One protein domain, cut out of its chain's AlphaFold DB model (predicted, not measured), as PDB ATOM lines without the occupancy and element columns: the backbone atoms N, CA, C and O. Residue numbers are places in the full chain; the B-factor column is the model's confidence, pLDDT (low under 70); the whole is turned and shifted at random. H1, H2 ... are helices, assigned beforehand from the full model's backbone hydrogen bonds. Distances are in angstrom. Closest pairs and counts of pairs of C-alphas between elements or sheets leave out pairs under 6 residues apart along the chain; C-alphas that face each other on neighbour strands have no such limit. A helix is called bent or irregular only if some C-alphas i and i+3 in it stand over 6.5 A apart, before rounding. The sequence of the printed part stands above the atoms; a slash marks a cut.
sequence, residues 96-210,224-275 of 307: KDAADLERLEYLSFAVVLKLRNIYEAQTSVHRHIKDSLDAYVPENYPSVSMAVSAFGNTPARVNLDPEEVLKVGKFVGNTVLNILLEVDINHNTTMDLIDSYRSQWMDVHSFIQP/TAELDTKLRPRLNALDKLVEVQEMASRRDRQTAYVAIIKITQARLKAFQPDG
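AT A GLANCE: This is residues 96 to 210 and 224 to 275 of the 307 residues of an uncharacterized protein of Caulobacter rhizosphaerae (UniProt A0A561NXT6). The model is a long rod of three helices, H1, H4 and H5, bundled side by side, with H5 running against the other two. Short H3 packs crosswise on H1 toward one end, short H2 packs on H1 and H5 toward the other, and a long link runs back between H2 and H3. The printed part has 167 residues with five named helices, H1 to H5 in chain order, and no named strand: the class is all helix. The whole is loose, with a radius of gyration of the C-alphas of 20.3 A and spans of 72 by 28 by 24 A.

IN THESE COORDINATES: H5, the longest helix, covers residues 225 to 271 and 65.6 A, from C-alpha 225 at (258.805, 276.387, 174.591) to C-alpha 271 at (218.440, 259.501, 223.511). It is irregular: C-alphas 230 and 233 are 7.2 A apart, with a kink of 52 degrees near residue 232. H1, residues 96 to 136, is 59.3 A long and begins at (214.503, 273.196, 232.637). H4, residues 174 to 207, is 50.3 A long. H3 is residues 162 to 172, 15.3 A, and H2 residues 144 to 147, 5.4 A.

HOW THE PARTS SIT: H5 is the hub, touching the four other helices. It touches H1 at a shallow tilt of 31 degrees, opposite ways; their closest C-alphas, Gln 122 and Ser 249, are 4.9 A apart. It touches H4 at 25 degrees, also shallow and opposite ways, with C-alphas Val 183 and Asp 252 closest at 6.2 A. H1 and H4 are close but not clearly touching. H3 touches H1 with residues 104 to 111 of H1 alone, about perpendicular at 81 degrees, C-alphas Ser 108 and Val 168 closest at 5.8 A. H2 touches H5 at C-alphas Ser 145 and Asp 239, the closest, 5.2 A apart, with residues 235 to 242 of H5 alone. Every O i to N i+4 pair is within hydrogen-bond range in H1 and H3, 29 of 30 in H4 and 41 of 43 in H5; H2 is too short for such a pair.

THE WHOLE: The C-alphas farthest apart, Lys 96 and Ala 225, are 73.1 A apart. Residues 211 to 223 are cut out, with 12.8 A between C-alphas 210 and 224. The link from H2 to H3 is long. Residues 137 to 140 and 209 to 210 are under pLDDT 70.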
ATOM      1  N   LYS A  96     213.324 272.630 233.289       79.62
ATOM      2  CA  LYS A  96     214.503 273.196 232.637       79.62
ATOM      3  C   LYS A  96     215.450 272.107 232.133       79.62
ATOM      4  O   LYS A  96     215.866 272.172 230.986       79.62
ATOM      5  N   ASP A  97     215.734 271.102 232.958       82.56
ATOM      6  CA  ASP A  97     216.609 269.986 232.599       82.56
ATOM      7  C   ASP A  97     216.045 269.217 231.385       82.56
ATOM      8  O   ASP A  97     216.800 268.850 230.492       82.56
ATOM      9  N   ALA A  98     214.719 269.036 231.303       79.38
ATOM     10  CA  ALA A  98     214.063 268.421 230.146       79.38
ATOM     11  C   ALA A  98     214.157 269.286 228.874       79.38
ATOM     12  O   ALA A  98     214.472 268.768 227.806       79.38
ATOM     13  N   ALA A  99     213.942 270.601 228.986       81.81
ATOM     14  CA  ALA A  99     214.078 271.522 227.856       81.81
ATOM     15  C   ALA A  99     215.534 271.629 227.360       81.81
ATOM     16  O   ALA A  99     215.787 271.696 226.157       81.81
ATOM     17  N   ASP A 100     216.503 271.616 228.279       86.88
ATOM     18  CA  ASP A 100     217.928 271.608 227.949       86.88
ATOM     19  C   ASP A 100     218.325 270.293 227.252       86.88
ATOM     20  O   ASP A 100     219.137 270.317 226.325       86.88
ATOM     21  N   LEU A 101     217.713 269.167 227.643       85.94
ATOM     22  CA  LEU A 101     217.909 267.856 227.024       85.94
ATOM     23  C   LEU A 101     217.385 267.812 225.576       85.94
ATOM     24  O   LEU A 101     218.118 267.414 224.674       85.94
ATOM     25  N   GLU A 102     216.153 268.269 225.343       86.19
ATOM     26  CA  GLU A 102     215.547 268.334 224.002       86.19
ATOM     27  C   GLU A 102     216.346 269.264 223.078       86.19
ATOM     28  O   GLU A 102     216.659 268.932 221.931       86.19
ATOM     29  N   ARG A 103     216.769 270.419 223.606       89.38
ATOM     30  CA  ARG A 103     217.634 271.345 222.872       89.38
ATOM     31  C   ARG A 103     218.974 270.703 222.522       89.38
ATOM     32  O   ARG A 103     219.486 270.931 221.430       89.38
ATOM     33  N   LEU A 104     219.558 269.924 223.429       91.50
ATOM     34  CA  LEU A 104     220.818 269.233 223.184       91.50
ATOM     35  C   LEU A 104     220.681 268.152 222.109       91.50
ATOM     36  O   LEU A 104     221.551 268.056 221.242       91.50
ATOM     37  N   GLU A 105     219.587 267.389 222.122       90.75
ATOM     38  CA  GLU A 105     219.295 266.415 221.072       90.75
ATOM     39  C   GLU A 105     219.226 267.101 219.700       90.75
ATOM     40  O   GLU A 105     219.935 266.692 218.774       90.75
ATOM     41  N   TYR A 106     218.463 268.192 219.589       91.62
ATOM     42  CA  TYR A 106     218.344 268.960 218.349       91.62
ATOM     43  C   TYR A 106     219.697 269.502 217.861       91.62
ATOM     44  O   TYR A 106     220.055 269.328 216.696       91.62
ATOM     45  N   LEU A 107     220.478 270.124 218.752       93.81
ATOM     46  CA  LEU A 107     221.791 270.677 218.400       93.81
ATOM     47  C   LEU A 107     222.764 269.578 217.963       93.81
ATOM     48  O   LEU A 107     223.496 269.762 216.994       93.81
ATOM     49  N   SER A 108     222.757 268.420 218.632       92.44
ATOM     50  CA  SER A 108     223.609 267.289 218.248       92.44
ATOM     51  C   SER A 108     223.282 266.783 216.842       92.44
ATOM     52  O   SER A 108     224.193 266.536 216.053       92.44
ATOM     53  N   PHE A 109     221.996 266.718 216.489       91.88
ATOM     54  CA  PHE A 109     221.552 266.344 215.150       91.88
ATOM     55  C   PHE A 109     221.961 267.388 214.099       91.88
ATOM     56  O   PHE A 109     222.494 267.032 213.048       91.88
ATOM     57  N   ALA A 110     221.776 268.677 214.398       93.56
ATOM     58  CA  ALA A 110     222.169 269.769 213.508       93.56
ATOM     59  C   ALA A 110     223.683 269.770 213.223       93.56
ATOM     60  O   ALA A 110     224.094 269.901 212.069       93.56
ATOM     61  N   VAL A 111     224.512 269.557 214.252       95.50
ATOM     62  CA  VAL A 111     225.974 269.459 214.101       95.50
ATOM     63  C   VAL A 111     226.365 268.242 213.266       95.50
ATOM     64  O   VAL A 111     227.208 268.373 212.381       95.50
ATOM     65  N   VAL A 112     225.743 267.076 213.481       94.94
ATOM     66  CA  VAL A 112     225.995 265.881 212.652       94.94
ATOM     67  C   VAL A 112     225.664 266.148 211.184       94.94
ATOM     68  O   VAL A 112     226.452 265.784 210.313       94.94
ATOM     69  N   LEU A 113     224.554 266.830 210.891       94.06
ATOM     70  CA  LEU A 113     224.180 267.170 209.518       94.06
ATOM     71  C   LEU A 113     225.189 268.129 208.867       94.06
ATOM     72  O   LEU A 113     225.597 267.917 207.726       94.06
ATOM     73  N   LYS A 114     225.643 269.155 209.596       95.31
ATOM     74  CA  LYS A 114     226.688 270.072 209.117       95.31
ATOM     75  C   LYS A 114     228.006 269.338 208.857       95.31
ATOM     76  O   LYS A 114     228.595 269.510 207.793       95.31
ATOM     77  N   LEU A 115     228.438 268.477 209.778       95.88
ATOM     78  CA  LEU A 115     229.637 267.656 209.597       95.88
ATOM     79  C   LEU A 115     229.512 266.701 208.413       95.88
ATOM     80  O   LEU A 115     230.489 266.495 207.701       95.88
ATOM     81  N   ARG A 116     228.322 266.141 208.180       93.75
ATOM     82  CA  ARG A 116     228.051 265.308 207.008       93.75
ATOM     83  C   ARG A 116     228.220 266.101 205.713       93.75
ATOM     84  O   ARG A 116     228.891 265.617 204.810       93.75
ATOM     85  N   ASN A 117     227.698 267.323 205.642       93.50
ATOM     86  CA  ASN A 117     227.891 268.183 204.471       93.50
ATOM     87  C   ASN A 117     229.379 268.486 204.233       93.50
ATOM     88  O   ASN A 117     229.841 268.430 203.096       93.50
ATOM     89  N   ILE A 118     230.145 268.750 205.300       94.94
ATOM     90  CA  ILE A 118     231.602 268.933 205.213       94.94
ATOM     91  C   ILE A 118     232.273 267.649 204.710       94.94
ATOM     92  O   ILE A 118     233.086 267.696 203.790       94.94
ATOM     93  N   TYR A 119     231.915 266.499 205.278       94.94
ATOM     94  CA  TYR A 119     232.439 265.192 204.895       94.94
ATOM     95  C   TYR A 119     232.192 264.875 203.414       94.94
ATOM     96  O   TYR A 119     233.118 264.487 202.702       94.94
ATOM     97  N   GLU A 120     230.967 265.076 202.933       92.25
ATOM     98  CA  GLU A 120     230.584 264.843 201.539       92.25
ATOM     99  C   GLU A 120     231.293 265.822 200.594       92.25
ATOM    100  O   GLU A 120     231.845 265.398 199.576       92.25
ATOM    101  N   ALA A 121     231.377 267.107 200.960       92.56
ATOM    102  CA  ALA A 121     232.116 268.109 200.194       92.56
ATOM    103  C   ALA A 121     233.599 267.736 200.053       92.56
ATOM    104  O   ALA A 121     234.125 267.694 198.942       92.56
ATOM    105  N   GLN A 122     234.265 267.396 201.160       93.69
ATOM    106  CA  GLN A 122     235.678 267.012 201.145       93.69
ATOM    107  C   GLN A 122     235.912 265.682 200.421       93.69
ATOM    108  O   GLN A 122     236.912 265.521 199.724       93.69
ATOM    109  N   THR A 123     234.967 264.744 200.513       92.62
ATOM    110  CA  THR A 123     234.999 263.497 199.737       92.62
ATOM    111  C   THR A 123     234.916 263.772 198.240       92.62
ATOM    112  O   THR A 123     235.695 263.207 197.476       92.62
ATOM    113  N   SER A 124     234.020 264.667 197.819       90.94
ATOM    114  CA  SER A 124     233.901 265.076 196.420       90.94
ATOM    115  C   SER A 124     235.173 265.753 195.915       90.94
ATOM    116  O   SER A 124     235.605 265.472 194.802       90.94
ATOM    117  N   VAL A 125     235.788 266.617 196.727       91.12
ATOM    118  CA  VAL A 125     237.048 267.291 196.379       91.12
ATOM    119  C   VAL A 125     238.182 266.284 196.217       91.12
ATOM    120  O   VAL A 125     238.861 266.289 195.193       91.12
ATOM    121  N   HIS A 126     238.358 265.394 197.193       91.81
ATOM    122  CA  HIS A 126     239.390 264.366 197.149       91.81
ATOM    123  C   HIS A 126     239.220 263.442 195.935       91.81
ATOM    124  O   HIS A 126     240.187 263.178 195.223       91.81
ATOM    125  N   ARG A 127     237.985 262.990 195.672       90.38
ATOM    126  CA  ARG A 127     237.669 262.125 194.529       90.38
ATOM    127  C   ARG A 127     237.934 262.833 193.202       90.38
ATOM    128  O   ARG A 127     238.606 262.266 192.359       90.38
ATOM    129  N   HIS A 128     237.502 264.085 193.050       90.00
ATOM    130  CA  HIS A 128     237.759 264.879 191.842       90.00
ATOM    131  C   HIS A 128     239.252 264.997 191.522       90.00
ATOM    132  O   HIS A 128     239.657 264.771 190.383       90.00
ATOM    133  N   ILE A 129     240.074 265.322 192.525       90.62
ATOM    134  CA  ILE A 129     241.528 265.426 192.345       90.62
ATOM    135  C   ILE A 129     242.111 264.058 191.989       90.62
ATOM    136  O   ILE A 129     242.865 263.953 191.026       90.62
ATOM    137  N   LYS A 130     241.742 263.009 192.730       89.75
ATOM    138  CA  LYS A 130     242.262 261.659 192.508       89.75
ATOM    139  C   LYS A 130     241.899 261.119 191.125       89.75
ATOM    140  O   LYS A 130     242.791 260.687 190.408       89.75
ATOM    141  N   ASP A 131     240.635 261.207 190.727       87.50
ATOM    142  CA  ASP A 131     240.165 260.724 189.426       87.50
ATOM    143  C   ASP A 131     240.856 261.487 188.282       87.50
ATOM    144  O   ASP A 131     241.254 260.891 187.281       87.50
ATOM    145  N   SER A 132     241.073 262.797 188.453       85.25
ATOM    146  CA  SER A 132     241.823 263.618 187.494       85.25
ATOM    147  C   SER A 132     243.297 263.199 187.391       85.25
ATOM    148  O   SER A 132     243.857 263.166 186.298       85.25
ATOM    149  N   LEU A 133     243.934 262.863 188.517       84.31
ATOM    150  CA  LEU A 133     245.318 262.378 188.565       84.31
ATOM    151  C   LEU A 133     245.465 260.956 188.006       84.31
ATOM    152  O   LEU A 133     246.453 260.657 187.341       84.31
ATOM    153  N   ASP A 134     244.491 260.083 188.234       82.94
ATOM    154  CA  ASP A 134     244.496 258.729 187.680       82.94
ATOM    155  C   ASP A 134     244.299 258.773 186.150       82.94
ATOM    156  O   ASP A 134     244.936 258.016 185.413       82.94
ATOM    157  N   ALA A 135     243.500 259.727 185.653       75.00
ATOM    158  CA  ALA A 135     243.352 260.019 184.226       75.00
ATOM    159  C   ALA A 135     244.556 260.768 183.612       75.00
ATOM    160  O   ALA A 135     244.748 260.727 182.399       75.00
ATOM    161  N   TYR A 136     245.392 261.424 184.424       70.44
ATOM    162  CA  TYR A 136     246.577 262.169 183.974       70.44
ATOM    163  C   TYR A 136     247.691 261.261 183.440       70.44
ATOM    164  O   TYR A 136     248.312 261.567 182.419       70.44
ATOM    165  N   VAL A 137     247.946 260.142 184.128       60.00
ATOM    166  CA  VAL A 137     249.026 259.187 183.817       60.00
ATOM    167  C   VAL A 137     249.050 258.743 182.340       60.00
ATOM    168  O   VAL A 137     250.146 258.652 181.783       60.00
ATOM    169  N   PRO A 138     247.913 258.496 181.661       59.78
ATOM    170  CA  PRO A 138     247.920 258.155 180.236       59.78
ATOM    171  C   PRO A 138     248.141 259.324 179.252       59.78
ATOM    172  O   PRO A 138     248.445 259.055 178.090       59.78
ATOM    173  N   GLU A 139     248.010 260.596 179.653       61.56
ATOM    174  CA  GLU A 139     247.857 261.722 178.704       61.56
ATOM    175  C   GLU A 139     249.061 262.686 178.582       61.56
ATOM    176  O   GLU A 139     249.041 263.571 177.726       61.56
ATOM    177  N   ASN A 140     250.149 262.499 179.343       67.25
ATOM    178  CA  ASN A 140     251.392 263.296 179.240       67.25
ATOM    179  C   ASN A 140     251.183 264.832 179.285       67.25
ATOM    180  O   ASN A 140     251.825 265.571 178.530       67.25
ATOM    181  N   TYR A 141     250.303 265.350 180.150       70.38
ATOM    182  CA  TYR A 141     250.204 266.809 180.321       70.38
ATOM    183  C   TYR A 141     251.514 267.397 180.887       70.38
ATOM    184  O   TYR A 141     252.261 266.715 181.582       70.38
ATOM    185  N   PRO A 142     251.815 268.678 180.611       74.56
ATOM    186  CA  PRO A 142     253.042 269.320 181.089       74.56
ATOM    187  C   PRO A 142     253.069 269.582 182.606       74.56
ATOM    188  O   PRO A 142     254.114 269.958 183.134       74.56
ATOM    189  N   SER A 143     251.937 269.451 183.300       80.56
ATOM    190  CA  SER A 143     251.779 269.762 184.723       80.56
ATOM    191  C   SER A 143     250.516 269.089 185.269       80.56
ATOM    192  O   SER A 143     249.553 268.875 184.530       80.56
ATOM    193  N   VAL A 144     250.517 268.765 186.563       81.12
ATOM    194  CA  VAL A 144     249.405 268.092 187.255       81.12
ATOM    195  C   VAL A 144     248.122 268.931 187.213       81.12
ATOM    196  O   VAL A 144     247.036 268.411 186.961       81.12
ATOM    197  N   SER A 145     248.245 270.241 187.392       81.19
ATOM    198  CA  SER A 145     247.143 271.205 187.357       81.19
ATOM    199  C   SER A 145     246.421 271.273 186.012       81.19
ATOM    200  O   SER A 145     245.249 271.632 185.958       81.19
ATOM    201  N   MET A 146     247.081 270.870 184.922       79.19
ATOM    202  CA  MET A 146     246.441 270.769 183.609       79.19
ATOM    203  C   MET A 146     245.501 269.564 183.510       79.19
ATOM    204  O   MET A 146     244.559 269.603 182.723       79.19
ATOM    205  N   ALA A 147     245.731 268.517 184.306       80.31
ATOM    206  CA  ALA A 147     244.841 267.363 184.379       80.31
ATOM    207  C   ALA A 147     243.696 267.574 185.375       80.31
ATOM    208  O   ALA A 147     242.577 267.115 185.154       80.31
ATOM    209  N   VAL A 148     243.951 268.303 186.463       84.06
ATOM    210  CA  VAL A 148     242.927 268.628 187.459       84.06
ATOM    211  C   VAL A 148     242.108 269.828 186.987       84.06
ATOM    212  O   VAL A 148     242.474 270.989 187.169       84.06
ATOM    213  N   SER A 149     240.949 269.565 186.387       80.56
ATOM    214  CA  SER A 149     240.029 270.638 185.990       80.56
ATOM    215  C   SER A 149     239.582 271.482 187.195       80.56
ATOM    216  O   SER A 149     239.446 270.984 188.316       80.56
ATOM    217  N   ALA A 150     239.361 272.782 186.979       81.62
ATOM    218  CA  ALA A 150     238.793 273.641 188.012       81.62
ATOM    219  C   ALA A 150     237.383 273.163 188.381       81.62
ATOM    220  O   ALA A 150     236.589 272.794 187.513       81.62
ATOM    221  N   PHE A 151     237.046 273.237 189.668       77.75
ATOM    222  CA  PHE A 151     235.689 272.966 190.127       77.75
ATOM    223  C   PHE A 151     234.720 273.963 189.481       77.75
ATOM    224  O   PHE A 151     234.854 275.177 189.652       77.75
ATOM    225  N   GLY A 152     233.721 273.450 188.755       74.25
ATOM    226  CA  GLY A 152     232.683 274.293 188.152       74.25
ATOM    227  C   GLY A 152     231.875 275.051 189.209       74.25
ATOM    228  O   GLY A 152     231.572 276.232 189.039       74.25
ATOM    229  N   ASN A 153     231.610 274.389 190.339       76.38
ATOM    230  CA  ASN A 153     230.969 274.959 191.516       76.38
ATOM    231  C   ASN A 153     231.801 274.633 192.761       76.38
ATOM    232  O   ASN A 153     232.100 273.464 193.010       76.38
ATOM    233  N   THR A 154     232.142 275.652 193.546       81.06
ATOM    234  CA  THR A 154     232.739 275.468 194.874       81.06
ATOM    235  C   THR A 154     231.669 274.889 195.807       81.06
ATOM    236  O   THR A 154     230.538 275.394 195.795       81.06
ATOM    237  N   PRO A 155     231.966 273.836 196.594       84.31
ATOM    238  CA  PRO A 155     231.033 273.345 197.598       84.31
ATOM    239  C   PRO A 155     230.585 274.467 198.542       84.31
ATOM    240  O   PRO A 155     231.314 275.428 198.791       84.31
ATOM    241  N   ALA A 156     229.361 274.361 199.059       87.12
ATOM    242  CA  ALA A 156     228.840 275.371 199.967       87.12
ATOM    243  C   ALA A 156     229.678 275.417 201.249       87.12
ATOM    244  O   ALA A 156     229.988 274.378 201.831       87.12
ATOM    245  N   ARG A 157     229.984 276.633 201.709       90.44
ATOM    246  CA  ARG A 157     230.604 276.840 203.017       90.44
ATOM    247  C   ARG A 157     229.649 276.397 204.112       90.44
ATOM    248  O   ARG A 157     228.458 276.718 204.085       90.44
ATOM    249  N   VAL A 158     230.195 275.696 205.092       91.50
ATOM    250  CA  VAL A 158     229.483 275.285 206.295       91.50
ATOM    251  C   VAL A 158     230.116 275.998 207.478       91.50
ATOM    252  O   VAL A 158     231.327 275.940 207.645       91.50
ATOM    253  N   ASN A 159     229.280 276.655 208.283       91.50
ATOM    254  CA  ASN A 159     229.701 277.301 209.521       91.50
ATOM    255  C   ASN A 159     229.018 276.615 210.704       91.50
ATOM    256  O   ASN A 159     227.778 276.518 210.766       91.50
ATOM    257  N   LEU A 160     229.823 276.132 211.644       90.62
ATOM    258  CA  LEU A 160     229.323 275.643 212.922       90.62
ATOM    259  C   LEU A 160     229.032 276.830 213.850       90.62
ATOM    260  O   LEU A 160     229.847 277.737 213.991       90.62
ATOM    261  N   ASP A 161     227.859 276.842 214.487       92.31
ATOM    262  CA  ASP A 161     227.545 277.922 215.424       92.31
ATOM    263  C   ASP A 161     228.373 277.748 216.717       92.31
ATOM    264  O   ASP A 161     228.463 276.630 217.236       92.31
ATOM    265  N   PRO A 162     228.970 278.808 217.292       91.00
ATOM    266  CA  PRO A 162     229.761 278.683 218.518       91.00
ATOM    267  C   PRO A 162     228.990 278.068 219.697       91.00
ATOM    268  O   PRO A 162     229.571 277.347 220.513       91.00
ATOM    269  N   GLU A 163     227.682 278.325 219.801       90.38
ATOM    270  CA  GLU A 163     226.820 277.737 220.823       90.38
ATOM    271  C   GLU A 163     226.603 276.238 220.574       90.38
ATOM    272  O   GLU A 163     226.684 275.447 221.520       90.38
ATOM    273  N   GLU A 164     226.382 275.834 219.317       91.50
ATOM    274  CA  GLU A 164     226.304 274.425 218.908       91.50
ATOM    275  C   GLU A 164     227.598 273.685 219.267       91.50
ATOM    276  O   GLU A 164     227.560 272.660 219.952       91.50
ATOM    277  N   VAL A 165     228.746 274.240 218.866       92.81
ATOM    278  CA  VAL A 165     230.078 273.664 219.101       92.81
ATOM    279  C   VAL A 165     230.343 273.500 220.591       92.81
ATOM    280  O   VAL A 165     230.759 272.429 221.034       92.81
ATOM    281  N   LEU A 166     230.057 274.528 221.394       91.06
ATOM    282  CA  LEU A 166     230.287 274.478 222.833       91.06
ATOM    283  C   LEU A 166     229.377 273.458 223.526       91.06
ATOM    284  O   LEU A 166     229.839 272.721 224.397       91.06
ATOM    285  N   LYS A 167     228.086 273.423 223.176       91.31
ATOM    286  CA  LYS A 167     227.109 272.533 223.819       91.31
ATOM    287  C   LYS A 167     227.331 271.076 223.438       91.31
ATOM    288  O   LYS A 167     227.433 270.235 224.329       91.31
ATOM    289  N   VAL A 168     227.472 270.788 222.146       92.56
ATOM    290  CA  VAL A 168     227.730 269.428 221.654       92.56
ATOM    291  C   VAL A 168     229.128 268.970 222.068       92.56
ATOM    292  O   VAL A 168     229.290 267.858 222.565       92.56
ATOM    293  N   GLY A 169     230.130 269.846 221.974       90.19
ATOM    294  CA  GLY A 169     231.490 269.555 222.416       90.19
ATOM    295  C   GLY A 169     231.573 269.210 223.904       90.19
ATOM    296  O   GLY A 169     232.224 268.238 224.264       90.19
ATOM    297  N   LYS A 170     230.870 269.935 224.784       89.00
ATOM    298  CA  LYS A 170     230.807 269.593 226.219       89.00
ATOM    299  C   LYS A 170     230.038 268.306 226.499       89.00
ATOM    300  O   LYS A 170     230.414 267.575 227.408       89.00
ATOM    301  N   PHE A 171     228.973 268.051 225.744       91.62
ATOM    302  CA  PHE A 171     228.167 266.842 225.881       91.62
ATOM    303  C   PHE A 171     228.960 265.574 225.545       91.62
ATOM    304  O   PHE A 171     228.873 264.593 226.277       91.62
ATOM    305  N   VAL A 172     229.763 265.602 224.477       91.88
ATOM    306  CA  VAL A 172     230.538 264.430 224.038       91.88
ATOM    307  C   VAL A 172     231.926 264.369 224.687       91.88
ATOM    308  O   VAL A 172     232.420 263.290 225.002       91.88
ATOM    309  N   GLY A 173     232.567 265.522 224.892       91.06
ATOM    310  CA  GLY A 173     233.868 265.662 225.547       91.06
ATOM    311  C   GLY A 173     234.842 266.588 224.806       91.06
ATOM    312  O   GLY A 173     234.731 266.832 223.604       91.06
ATOM    313  N   ASN A 174     235.871 267.057 225.525       89.50
ATOM    314  CA  ASN A 174     236.833 268.063 225.040       89.50
ATOM    315  C   ASN A 174     237.539 267.685 223.726       89.50
ATOM    316  O   ASN A 174     237.866 268.560 222.930       89.50
ATOM    317  N   THR A 175     237.757 266.394 223.462       91.12
ATOM    318  CA  THR A 175     238.330 265.944 222.186       91.12
ATOM    319  C   THR A 175     237.430 266.299 221.004       91.12
ATOM    320  O   THR A 175     237.930 266.753 219.983       91.12
ATOM    321  N   VAL A 176     236.112 266.116 221.134       93.00
ATOM    322  CA  VAL A 176     235.158 266.460 220.069       93.00
ATOM    323  C   VAL A 176     235.029 267.969 219.929       93.00
ATOM    324  O   VAL A 176     234.982 268.453 218.808       93.00
ATOM    325  N   LEU A 177     235.061 268.719 221.034       92.25
ATOM    326  CA  LEU A 177     235.093 270.182 220.984       92.25
ATOM    327  C   LEU A 177     236.247 270.702 220.108       92.25
ATOM    328  O   LEU A 177     236.020 271.516 219.218       92.25
ATOM    329  N   ASN A 178     237.464 270.196 220.326       91.62
ATOM    330  CA  ASN A 178     238.632 270.594 219.536       91.62
ATOM    331  C   ASN A 178     238.495 270.190 218.064       91.62
ATOM    332  O   ASN A 178     238.818 270.979 217.182       91.62
ATOM    333  N   ILE A 179     237.972 268.988 217.805       93.44
ATOM    334  CA  ILE A 179     237.715 268.507 216.445       93.44
ATOM    335  C   ILE A 179     236.722 269.420 215.713       93.44
ATOM    336  O   ILE A 179     236.964 269.774 214.564       93.44
ATOM    337  N   LEU A 180     235.621 269.816 216.359       93.56
ATOM    338  CA  LEU A 180     234.612 270.686 215.746       93.56
ATOM    339  C   LEU A 180     235.199 272.046 215.348       93.56
ATOM    340  O   LEU A 180     234.936 272.518 214.247       93.56
ATOM    341  N   LEU A 181     236.026 272.640 216.214       91.19
ATOM    342  CA  LEU A 181     236.715 273.902 215.922       91.19
ATOM    343  C   LEU A 181     237.695 273.767 214.749       91.19
ATOM    344  O   LEU A 181     237.755 274.641 213.891       91.19
ATOM    345  N   GLU A 182     238.456 272.671 214.703       91.81
ATOM    346  CA  GLU A 182     239.425 272.420 213.634       91.81
ATOM    347  C   GLU A 182     238.737 272.198 212.281       91.81
ATOM    348  O   GLU A 182     239.138 272.791 211.282       91.81
ATOM    349  N   VAL A 183     237.682 271.378 212.242       92.31
ATOM    350  CA  VAL A 183     236.963 271.050 211.002       92.31
ATOM    351  C   VAL A 183     236.313 272.284 210.385       92.31
ATOM    352  O   VAL A 183     236.370 272.442 209.169       92.31
ATOM    353  N   ASP A 184     235.724 273.163 211.197       89.81
ATOM    354  CA  ASP A 184     235.095 274.399 210.719       89.81
ATOM    355  C   ASP A 184     236.118 275.331 210.045       89.81
ATOM    356  O   ASP A 184     235.915 275.793 208.918       89.81
ATOM    357  N   ILE A 185     237.269 275.545 210.693       90.81
ATOM    358  CA  ILE A 185     238.353 276.385 210.164       90.81
ATOM    359  C   ILE A 185     238.944 275.772 208.892       90.81
ATOM    360  O   ILE A 185     239.085 276.459 207.875       90.81
ATOM    361  N   ASN A 186     239.287 274.484 208.930       91.25
ATOM    362  CA  ASN A 186     239.949 273.830 207.809       91.25
ATOM    363  C   ASN A 186     239.025 273.703 206.595       91.25
ATOM    364  O   ASN A 186     239.464 273.951 205.470       91.25
ATOM    365  N   HIS A 187     237.740 273.392 206.802       91.69
ATOM    366  CA  HIS A 187     236.774 273.301 205.712       91.69
ATOM    367  C   HIS A 187     236.657 274.636 204.976       91.69
ATOM    368  O   HIS A 187     236.809 274.679 203.755       91.69
ATOM    369  N   ASN A 188     236.466 275.732 205.713       90.69
ATOM    370  CA  ASN A 188     236.348 277.061 205.118       90.69
ATOM    371  C   ASN A 188     237.649 277.512 204.437       90.69
ATOM    372  O   ASN A 188     237.596 278.062 203.338       90.69
ATOM    373  N   THR A 189     238.805 277.183 205.021       91.06
ATOM    374  CA  THR A 189     240.117 277.412 204.391       91.06
ATOM    375  C   THR A 189     240.262 276.609 203.096       91.06
ATOM    376  O   THR A 189     240.759 277.118 202.095       91.06
ATOM    377  N   THR A 190     239.792 275.361 203.067       91.12
ATOM    378  CA  THR A 190     239.810 274.528 201.855       91.12
ATOM    379  C   THR A 190     238.919 275.116 200.761       91.12
ATOM    380  O   THR A 190     239.285 275.069 199.588       91.12
ATOM    381  N   MET A 191     237.778 275.714 201.118       90.62
ATOM    382  CA  MET A 191     236.933 276.415 200.145       90.62
ATOM    383  C   MET A 191     237.645 277.648 199.564       90.62
ATOM    384  O   MET A 191     237.589 277.856 198.354       90.62
ATOM    385  N   ASP A 192     238.390 278.407 200.380       91.00
ATOM    386  CA  ASP A 192     239.234 279.513 199.890       91.00
ATOM    387  C   ASP A 192     240.325 279.023 198.920       91.00
ATOM    388  O   ASP A 192     240.612 279.675 197.913       91.00
ATOM    389  N   LEU A 193     240.923 277.858 199.196       90.94
ATOM    390  CA  LEU A 193     241.908 277.239 198.305       90.94
ATOM    391  C   LEU A 193     241.289 276.836 196.961       90.94
ATOM    392  O   LEU A 193     241.908 277.083 195.927       90.94
ATOM    393  N   ILE A 194     240.069 276.287 196.960       90.31
ATOM    394  CA  ILE A 194     239.328 275.962 195.729       90.31
ATOM    395  C   ILE A 194     239.067 277.222 194.905       90.31
ATOM    396  O   ILE A 194     239.314 277.227 193.697       90.31
ATOM    397  N   ASP A 195     238.595 278.290 195.548       90.56
ATOM    398  CA  ASP A 195     238.309 279.559 194.877       90.56
ATOM    399  C   ASP A 195     239.594 280.161 194.270       90.56
ATOM    400  O   ASP A 195     239.598 280.609 193.118       90.56
ATOM    401  N   SER A 196     240.714 280.093 194.999       91.00
ATOM    402  CA  SER A 196     242.036 280.527 194.523       91.00
ATOM    403  C   SER A 196     242.541 279.685 193.348       91.00
ATOM    404  O   SER A 196     242.966 280.243 192.331       91.00
ATOM    405  N   TYR A 197     242.446 278.354 193.448       90.31
ATOM    406  CA  TYR A 197     242.812 277.432 192.372       90.31
ATOM    407  C   TYR A 197     242.009 277.728 191.109       90.31
ATOM    408  O   TYR A 197     242.578 277.910 190.036       90.31
ATOM    409  N   ARG A 198     240.686 277.861 191.244       89.69
ATOM    410  CA  ARG A 198     239.789 278.184 190.136       89.69
ATOM    411  C   ARG A 198     240.170 279.502 189.469       89.69
ATOM    412  O   ARG A 198     240.249 279.545 188.245       89.69
ATOM    413  N   SER A 199     240.408 280.564 190.240       89.38
ATOM    414  CA  SER A 199     240.791 281.867 189.681       89.38
ATOM    415  C   SER A 199     242.103 281.779 188.902       89.38
ATOM    416  O   SER A 199     242.176 282.228 187.760       89.38
ATOM    417  N   GLN A 200     243.129 281.165 189.492       89.50
ATOM    418  CA  GLN A 200     244.440 281.034 188.856       89.50
ATOM    419  C   GLN A 200     244.406 280.097 187.644       89.50
ATOM    420  O   GLN A 200     245.128 280.320 186.670       89.50
ATOM    421  N   TRP A 201     243.552 279.073 187.671       87.69
ATOM    422  CA  TRP A 201     243.373 278.182 186.535       87.69
ATOM    423  C   TRP A 201     242.680 278.924 185.381       87.69
ATOM    424  O   TRP A 201     243.181 278.936 184.262       87.69
ATOM    425  N   MET A 202     241.608 279.677 185.637       85.56
ATOM    426  CA  MET A 202     240.993 280.514 184.595       85.56
ATOM    427  C   MET A 202     241.990 281.513 183.989       85.56
ATOM    428  O   MET A 202     242.023 281.689 182.768       85.56
ATOM    429  N   ASP A 203     242.861 282.101 184.816       84.94
ATOM    430  CA  ASP A 203     243.938 282.966 184.343       84.94
ATOM    431  C   ASP A 203     244.903 282.213 183.429       84.94
ATOM    432  O   ASP A 203     245.167 282.690 182.332       84.94
ATOM    433  N   VAL A 204     245.426 281.046 183.824       84.38
ATOM    434  CA  VAL A 204     246.343 280.258 182.978       84.38
ATOM    435  C   VAL A 204     245.658 279.827 181.681       84.38
ATOM    436  O   VAL A 204     246.240 280.013 180.613       84.38
ATOM    437  N   HIS A 205     244.411 279.357 181.740       79.06
ATOM    438  CA  HIS A 205     243.657 278.931 180.564       79.06
ATOM    439  C   HIS A 205     243.405 280.084 179.577       79.06
ATOM    440  O   HIS A 205     243.327 279.852 178.373       79.06
ATOM    441  N   SER A 206     243.353 281.338 180.045       80.56
ATOM    442  CA  SER A 206     243.233 282.511 179.164       80.56
ATOM    443  C   SER A 206     244.454 282.736 178.256       80.56
ATOM    444  O   SER A 206     244.334 283.367 177.205       80.56
ATOM    445  N   PHE A 207     245.627 282.206 178.625       76.31
ATOM    446  CA  PHE A 207     246.841 282.268 177.798       76.31
ATOM    447  C   PHE A 207     246.935 281.126 176.790       76.31
ATOM    448  O   PHE A 207     247.756 281.191 175.876       76.31
ATOM    449  N   ILE A 208     246.123 280.084 176.962       74.75
ATOM    450  CA  ILE A 208     246.135 278.895 176.123       74.75
ATOM    451  C   ILE A 208     245.073 279.097 175.036       74.75
ATOM    452  O   ILE A 208     243.882 278.884 175.250       74.75
ATOM    453  N   GLN A 209     245.498 279.552 173.856       67.12
ATOM    454  CA  GLN A 209     244.598 279.651 172.707       67.12
ATOM    455  C   GLN A 209     244.373 278.256 172.102       67.12
ATOM    456  O   GLN A 209     245.324 277.478 172.012       67.12
ATOM    457  N   PRO A 210     243.137 277.898 171.709       67.25
ATOM    458  CA  PRO A 210     242.888 276.666 170.970       67.25
ATOM    459  C   PRO A 210     243.592 276.729 169.614       67.25
ATOM    460  O   PRO A 210     243.284 277.593 168.797       67.25
ATOM    461  N   THR A 224     254.257 275.127 173.215       81.38
ATOM    462  CA  THR A 224     255.519 275.698 172.712       81.38
ATOM    463  C   THR A 224     256.486 275.985 173.862       81.38
ATOM    464  O   THR A 224     256.065 276.199 174.996       81.38
ATOM    465  N   ALA A 225     257.794 276.040 173.582       82.25
ATOM    466  CA  ALA A 225     258.805 276.387 174.591       82.25
ATOM    467  C   ALA A 225     258.623 277.810 175.164       82.25
ATOM    468  O   ALA A 225     258.939 278.069 176.326       82.25
ATOM    469  N   GLU A 226     258.092 278.736 174.363       83.50
ATOM    470  CA  GLU A 226     257.770 280.097 174.798       83.50
ATOM    471  C   GLU A 226     256.578 280.114 175.767       83.50
ATOM    472  O   GLU A 226     256.653 280.731 176.834       83.50
ATOM    473  N   LEU A 227     255.503 279.386 175.431       82.56
ATOM    474  CA  LEU A 227     254.329 279.239 176.292       82.56
ATOM    475  C   LEU A 227     254.706 278.555 177.610       82.56
ATOM    476  O   LEU A 227     254.321 279.017 178.682       82.56
ATOM    477  N   ASP A 228     255.530 277.513 177.527       84.06
ATOM    478  CA  ASP A 228     256.078 276.805 178.674       84.06
ATOM    479  C   ASP A 228     256.866 277.738 179.605       84.06
ATOM    480  O   ASP A 228     256.552 277.833 180.788       84.06
ATOM    481  N   THR A 229     257.820 278.508 179.075       87.25
ATOM    482  CA  THR A 229     258.621 279.458 179.870       87.25
ATOM    483  C   THR A 229     257.738 280.486 180.584       87.25
ATOM    484  O   THR A 229     257.991 280.844 181.736       87.25
ATOM    485  N   LYS A 230     256.670 280.946 179.920       85.81
ATOM    486  CA  LYS A 230     255.732 281.937 180.458       85.81
ATOM    487  C   LYS A 230     254.791 281.358 181.518       85.81
ATOM    488  O   LYS A 230     254.482 282.043 182.495       85.81
ATOM    489  N   LEU A 231     254.309 280.131 181.321       88.62
ATOM    490  CA  LEU A 231     253.279 279.524 182.167       88.62
ATOM    491  C   LEU A 231     253.840 278.657 183.289       88.62
ATOM    492  O   LEU A 231     253.190 278.547 184.325       88.62
ATOM    493  N   ARG A 232     255.045 278.101 183.152       88.44
ATOM    494  CA  ARG A 232     255.640 277.177 184.127       88.44
ATOM    495  C   ARG A 232     255.642 277.689 185.573       88.44
ATOM    496  O   ARG A 232     255.261 276.917 186.448       88.44
ATOM    497  N   PRO A 233     255.964 278.962 185.880       90.19
ATOM    498  CA  PRO A 233     255.848 279.463 187.252       90.19
ATOM    499  C   PRO A 233     254.416 279.404 187.806       90.19
ATOM    500  O   PRO A 233     254.231 279.134 188.990       90.19
ATOM    501  N   ARG A 234     253.407 279.638 186.956       89.56
ATOM    502  CA  ARG A 234     251.985 279.607 187.332       89.56
ATOM    503  C   ARG A 234     251.472 278.179 187.474       89.56
ATOM    504  O   ARG A 234     250.787 277.887 188.442       89.56
ATOM    505  N   LEU A 235     251.869 277.292 186.566       89.25
ATOM    506  CA  LEU A 235     251.575 275.859 186.646       89.25
ATOM    507  C   LEU A 235     252.169 275.238 187.911       89.25
ATOM    508  O   LEU A 235     251.465 274.565 188.644       89.25
ATOM    509  N   ASN A 236     253.416 275.571 188.254       89.69
ATOM    510  CA  ASN A 236     254.033 275.121 189.503       89.69
ATOM    511  C   ASN A 236     253.297 275.640 190.751       89.69
ATOM    512  O   ASN A 236     253.289 274.978 191.787       89.69
ATOM    513  N   ALA A 237     252.723 276.847 190.692       89.44
ATOM    514  CA  ALA A 237     251.911 277.381 191.782       89.44
ATOM    515  C   ALA A 237     250.569 276.640 191.894       89.44
ATOM    516  O   ALA A 237     250.171 276.275 192.999       89.44
ATOM    517  N   LEU A 238     249.920 276.361 190.761       91.19
ATOM    518  CA  LEU A 238     248.703 275.554 190.696       91.19
ATOM    519  C   LEU A 238     248.942 274.116 191.177       91.19
ATOM    520  O   LEU A 238     248.138 273.608 191.948       91.19
ATOM    521  N   ASP A 239     250.062 273.490 190.812       91.00
ATOM    522  CA  ASP A 239     250.428 272.140 191.261       91.00
ATOM    523  C   ASP A 239     250.541 272.063 192.786       91.00
ATOM    524  O   ASP A 239     250.003 271.151 193.410       91.00
ATOM    525  N   LYS A 240     251.158 273.076 193.410       91.06
ATOM    526  CA  LYS A 240     251.206 273.184 194.875       91.06
ATOM    527  C   LYS A 240     249.822 273.360 195.489       91.06
ATOM    528  O   LYS A 240     249.569 272.825 196.563       91.06
ATOM    529  N   LEU A 241     248.930 274.113 194.842       91.06
ATOM    530  CA  LEU A 241     247.553 274.255 195.317       91.06
ATOM    531  C   LEU A 241     246.803 272.921 195.250       91.06
ATOM    532  O   LEU A 241     246.138 272.580 196.223       91.06
ATOM    533  N   VAL A 242     246.965 272.150 194.170       90.88
ATOM    534  CA  VAL A 242     246.393 270.798 194.049       90.88
ATOM    535  C   VAL A 242     246.905 269.894 195.169       90.88
ATOM    536  O   VAL A 242     246.100 269.263 195.849       90.88
ATOM    537  N   GLU A 243     248.218 269.869 195.409       90.62
ATOM    538  CA  GLU A 243     248.832 269.052 196.465       90.62
ATOM    539  C   GLU A 243     248.295 269.425 197.859       90.62
ATOM    540  O   GLU A 243     247.849 268.567 198.625       90.62
ATOM    541  N   VAL A 244     248.274 270.722 198.184       91.94
ATOM    542  CA  VAL A 244     247.756 271.214 199.469       91.94
ATOM    543  C   VAL A 244     246.273 270.881 199.623       91.94
ATOM    544  O   VAL A 244     245.852 270.446 200.696       91.94
ATOM    545  N   GLN A 245     245.480 271.046 198.567       91.12
ATOM    546  CA  GLN A 245     244.049 270.763 198.587       91.12
ATOM    547  C   GLN A 245     243.757 269.261 198.732       91.12
ATOM    548  O   GLN A 245     242.827 268.871 199.443       91.12
ATOM    549  N   GLU A 246     244.557 268.397 198.110       91.56
ATOM    550  CA  GLU A 246     244.441 266.942 198.232       91.56
ATOM    551  C   GLU A 246     244.740 266.478 199.666       91.56
ATOM    552  O   GLU A 246     243.966 265.719 200.256       91.56
ATOM    553  N   MET A 247     245.808 267.009 200.271       90.81
ATOM    554  CA  MET A 247     246.145 266.741 201.671       90.81
ATOM    555  C   MET A 247     245.081 267.272 202.641       90.81
ATOM    556  O   MET A 247     244.674 266.553 203.560       90.81
ATOM    557  N   ALA A 248     244.620 268.511 202.439       90.81
ATOM    558  CA  ALA A 248     243.609 269.148 203.281       90.81
ATOM    559  C   ALA A 248     242.277 268.391 203.219       90.81
ATOM    560  O   ALA A 248     241.743 268.003 204.257       90.81
ATOM    561  N   SER A 249     241.791 268.073 202.015       92.00
ATOM    562  CA  SER A 249     240.538 267.329 201.836       92.00
ATOM    563  C   SER A 249     240.587 265.931 202.450       92.00
ATOM    564  O   SER A 249     239.635 265.514 203.113       92.00
ATOM    565  N   ARG A 250     241.712 265.213 202.322       92.69
ATOM    566  CA  ARG A 250     241.904 263.908 202.968       92.69
ATOM    567  C   ARG A 250     241.824 264.011 204.493       92.69
ATOM    568  O   ARG A 250     241.112 263.216 205.112       92.69
ATOM    569  N   ARG A 251     242.538 264.978 205.083       92.12
ATOM    570  CA  ARG A 251     242.551 265.222 206.534       92.12
ATOM    571  C   ARG A 251     241.164 265.604 207.035       92.12
ATOM    572  O   ARG A 251     240.661 264.971 207.955       92.12
ATOM    573  N   ASP A 252     240.531 266.591 206.414       92.19
ATOM    574  CA  ASP A 252     239.239 267.115 206.857       92.19
ATOM    575  C   ASP A 252     238.130 266.077 206.736       92.19
ATOM    576  O   ASP A 252     237.305 265.949 207.641       92.19
ATOM    577  N   ARG A 253     238.151 265.267 205.671       93.75
ATOM    578  CA  ARG A 253     237.247 264.125 205.515       93.75
ATOM    579  C   ARG A 253     237.390 263.140 206.677       93.75
ATOM    580  O   ARG A 253     236.392 262.755 207.280       93.75
ATOM    581  N   GLN A 254     238.620 262.749 207.015       94.81
ATOM    582  CA  GLN A 254     238.878 261.834 208.129       94.81
ATOM    583  C   GLN A 254     238.431 262.437 209.468       94.81
ATOM    584  O   GLN A 254     237.775 261.766 210.265       94.81
ATOM    585  N   THR A 255     238.748 263.707 209.704       94.19
ATOM    586  CA  THR A 255     238.412 264.407 210.945       94.19
ATOM    587  C   THR A 255     236.895 264.576 211.107       94.19
ATOM    588  O   THR A 255     236.357 264.267 212.174       94.19
ATOM    589  N   ALA A 256     236.183 264.983 210.049       95.31
ATOM    590  CA  ALA A 256     234.724 265.084 210.041       95.31
ATOM    591  C   ALA A 256     234.061 263.718 210.272       95.31
ATOM    592  O   ALA A 256     233.155 263.611 211.095       95.31
ATOM    593  N   TYR A 257     234.556 262.658 209.627       95.88
ATOM    594  CA  TYR A 257     234.053 261.294 209.815       95.88
ATOM    595  C   TYR A 257     234.171 260.820 211.273       95.88
ATOM    596  O   TYR A 257     233.205 260.332 211.861       95.88
ATOM    597  N   VAL A 258     235.330 261.042 211.903       95.31
ATOM    598  CA  VAL A 258     235.539 260.727 213.326       95.31
ATOM    599  C   VAL A 258     234.583 261.524 214.220       95.31
ATOM    600  O   VAL A 258     234.045 260.976 215.186       95.31
ATOM    601  N   ALA A 259     234.355 262.804 213.915       95.31
ATOM    602  CA  ALA A 259     233.422 263.648 214.658       95.31
ATOM    603  C   ALA A 259     231.981 263.127 214.562       95.31
ATOM    604  O   ALA A 259     231.310 263.004 215.588       95.31
ATOM    605  N   ILE A 260     231.537 262.765 213.351       96.31
ATOM    606  CA  ILE A 260     230.211 262.191 213.097       96.31
ATOM    607  C   ILE A 260     230.017 260.933 213.937       96.31
ATOM    608  O   ILE A 260     229.020 260.842 214.647       96.31
ATOM    609  N   ILE A 261     230.975 259.998 213.923       96.19
ATOM    610  CA  ILE A 261     230.879 258.766 214.723       96.19
ATOM    611  C   ILE A 261     230.699 259.096 216.203       96.19
ATOM    612  O   ILE A 261     229.743 258.635 216.823       96.19
ATOM    613  N   LYS A 262     231.584 259.922 216.770       95.88
ATOM    614  CA  LYS A 262     231.573 260.211 218.210       95.88
ATOM    615  C   LYS A 262     230.296 260.917 218.658       95.88
ATOM    616  O   LYS A 262     229.742 260.566 219.698       95.88
ATOM    617  N   ILE A 263     229.828 261.901 217.891       95.75
ATOM    618  CA  ILE A 263     228.616 262.654 218.229       95.75
ATOM    619  C   ILE A 263     227.381 261.770 218.068       95.75
ATOM    620  O   ILE A 263     226.530 261.756 218.955       95.75
ATOM    621  N   THR A 264     227.306 260.985 216.993       95.81
ATOM    622  CA  THR A 264     226.200 260.050 216.762       95.81
ATOM    623  C   THR A 264     226.135 258.981 217.849       95.81
ATOM    624  O   THR A 264     225.065 258.772 218.409       95.81
ATOM    625  N   GLN A 265     227.257 258.364 218.229       95.12
ATOM    626  CA  GLN A 265     227.299 257.389 219.325       95.12
ATOM    627  C   GLN A 265     226.847 258.000 220.654       95.12
ATOM    628  O   GLN A 265     226.018 257.417 221.351       95.12
ATOM    629  N   ALA A 266     227.336 259.196 220.998       94.00
ATOM    630  CA  ALA A 266     226.911 259.889 222.211       94.00
ATOM    631  C   ALA A 266     225.409 260.219 222.190       94.00
ATOM    632  O   ALA A 266     224.721 260.021 223.192       94.00
ATOM    633  N   ARG A 267     224.886 260.661 221.038       94.56
ATOM    634  CA  ARG A 267     223.457 260.918 220.829       94.56
ATOM    635  C   ARG A 267     222.633 259.640 221.003       94.56
ATOM    636  O   ARG A 267     221.654 259.652 221.742       94.56
ATOM    637  N   LEU A 268     223.025 258.542 220.356       94.06
ATOM    638  CA  LEU A 268     222.338 257.256 220.463       94.06
ATOM    639  C   LEU A 268     222.333 256.770 221.918       94.06
ATOM    640  O   LEU A 268     221.267 256.507 222.459       94.06
ATOM    641  N   LYS A 269     223.475 256.793 222.616       93.25
ATOM    642  CA  LYS A 269     223.539 256.426 224.044       93.25
ATOM    643  C   LYS A 269     222.606 257.252 224.929       93.25
ATOM    644  O   LYS A 269     222.024 256.709 225.864       93.25
ATOM    645  N   ALA A 270     222.495 258.553 224.672       90.00
ATOM    646  CA  ALA A 270     221.719 259.455 225.517       90.00
ATOM    647  C   ALA A 270     220.213 259.438 225.217       90.00
ATOM    648  O   ALA A 270     219.418 259.601 226.141       90.00
ATOM    649  N   PHE A 271     219.822 259.263 223.951       91.50
ATOM    650  CA  PHE A 271     218.440 259.501 223.511       91.50
ATOM    651  C   PHE A 271     217.790 258.304 222.812       91.50
ATOM    652  O   PHE A 271     216.572 258.164 222.864       91.50
ATOM    653  N   GLN A 272     218.567 257.450 222.137       91.19
ATOM    654  CA  GLN A 272     218.062 256.349 221.303       91.19
ATOM    655  C   GLN A 272     219.028 255.142 221.342       91.19
ATOM    656  O   GLN A 272     219.720 254.903 220.350       91.19
ATOM    657  N   PRO A 273     219.127 254.394 222.463       89.56
ATOM    658  CA  PRO A 273     220.172 253.376 222.647       89.56
ATOM    659  C   PRO A 273     220.112 252.234 221.626       89.56
ATOM    660  O   PRO A 273     221.149 251.758 221.175       89.56
ATOM    661  N   ASP A 274     218.898 251.866 221.212       91.06
ATOM    662  CA  ASP A 274     218.641 250.840 220.192       91.06
ATOM    663  C   ASP A 274     218.630 251.415 218.762       91.06
ATOM    664  O   ASP A 274     218.330 250.715 217.794       91.06
ATOM    665  N   GLY A 275     218.903 252.714 218.619       91.25
ATOM    666  CA  GLY A 275     218.927 253.398 217.337       91.25
ATOM    667  C   GLY A 275     220.176 253.076 216.519       91.25
ATOM    668  O   GLY A 275     221.211 252.637 217.027       91.25
TER     669      GLY A 275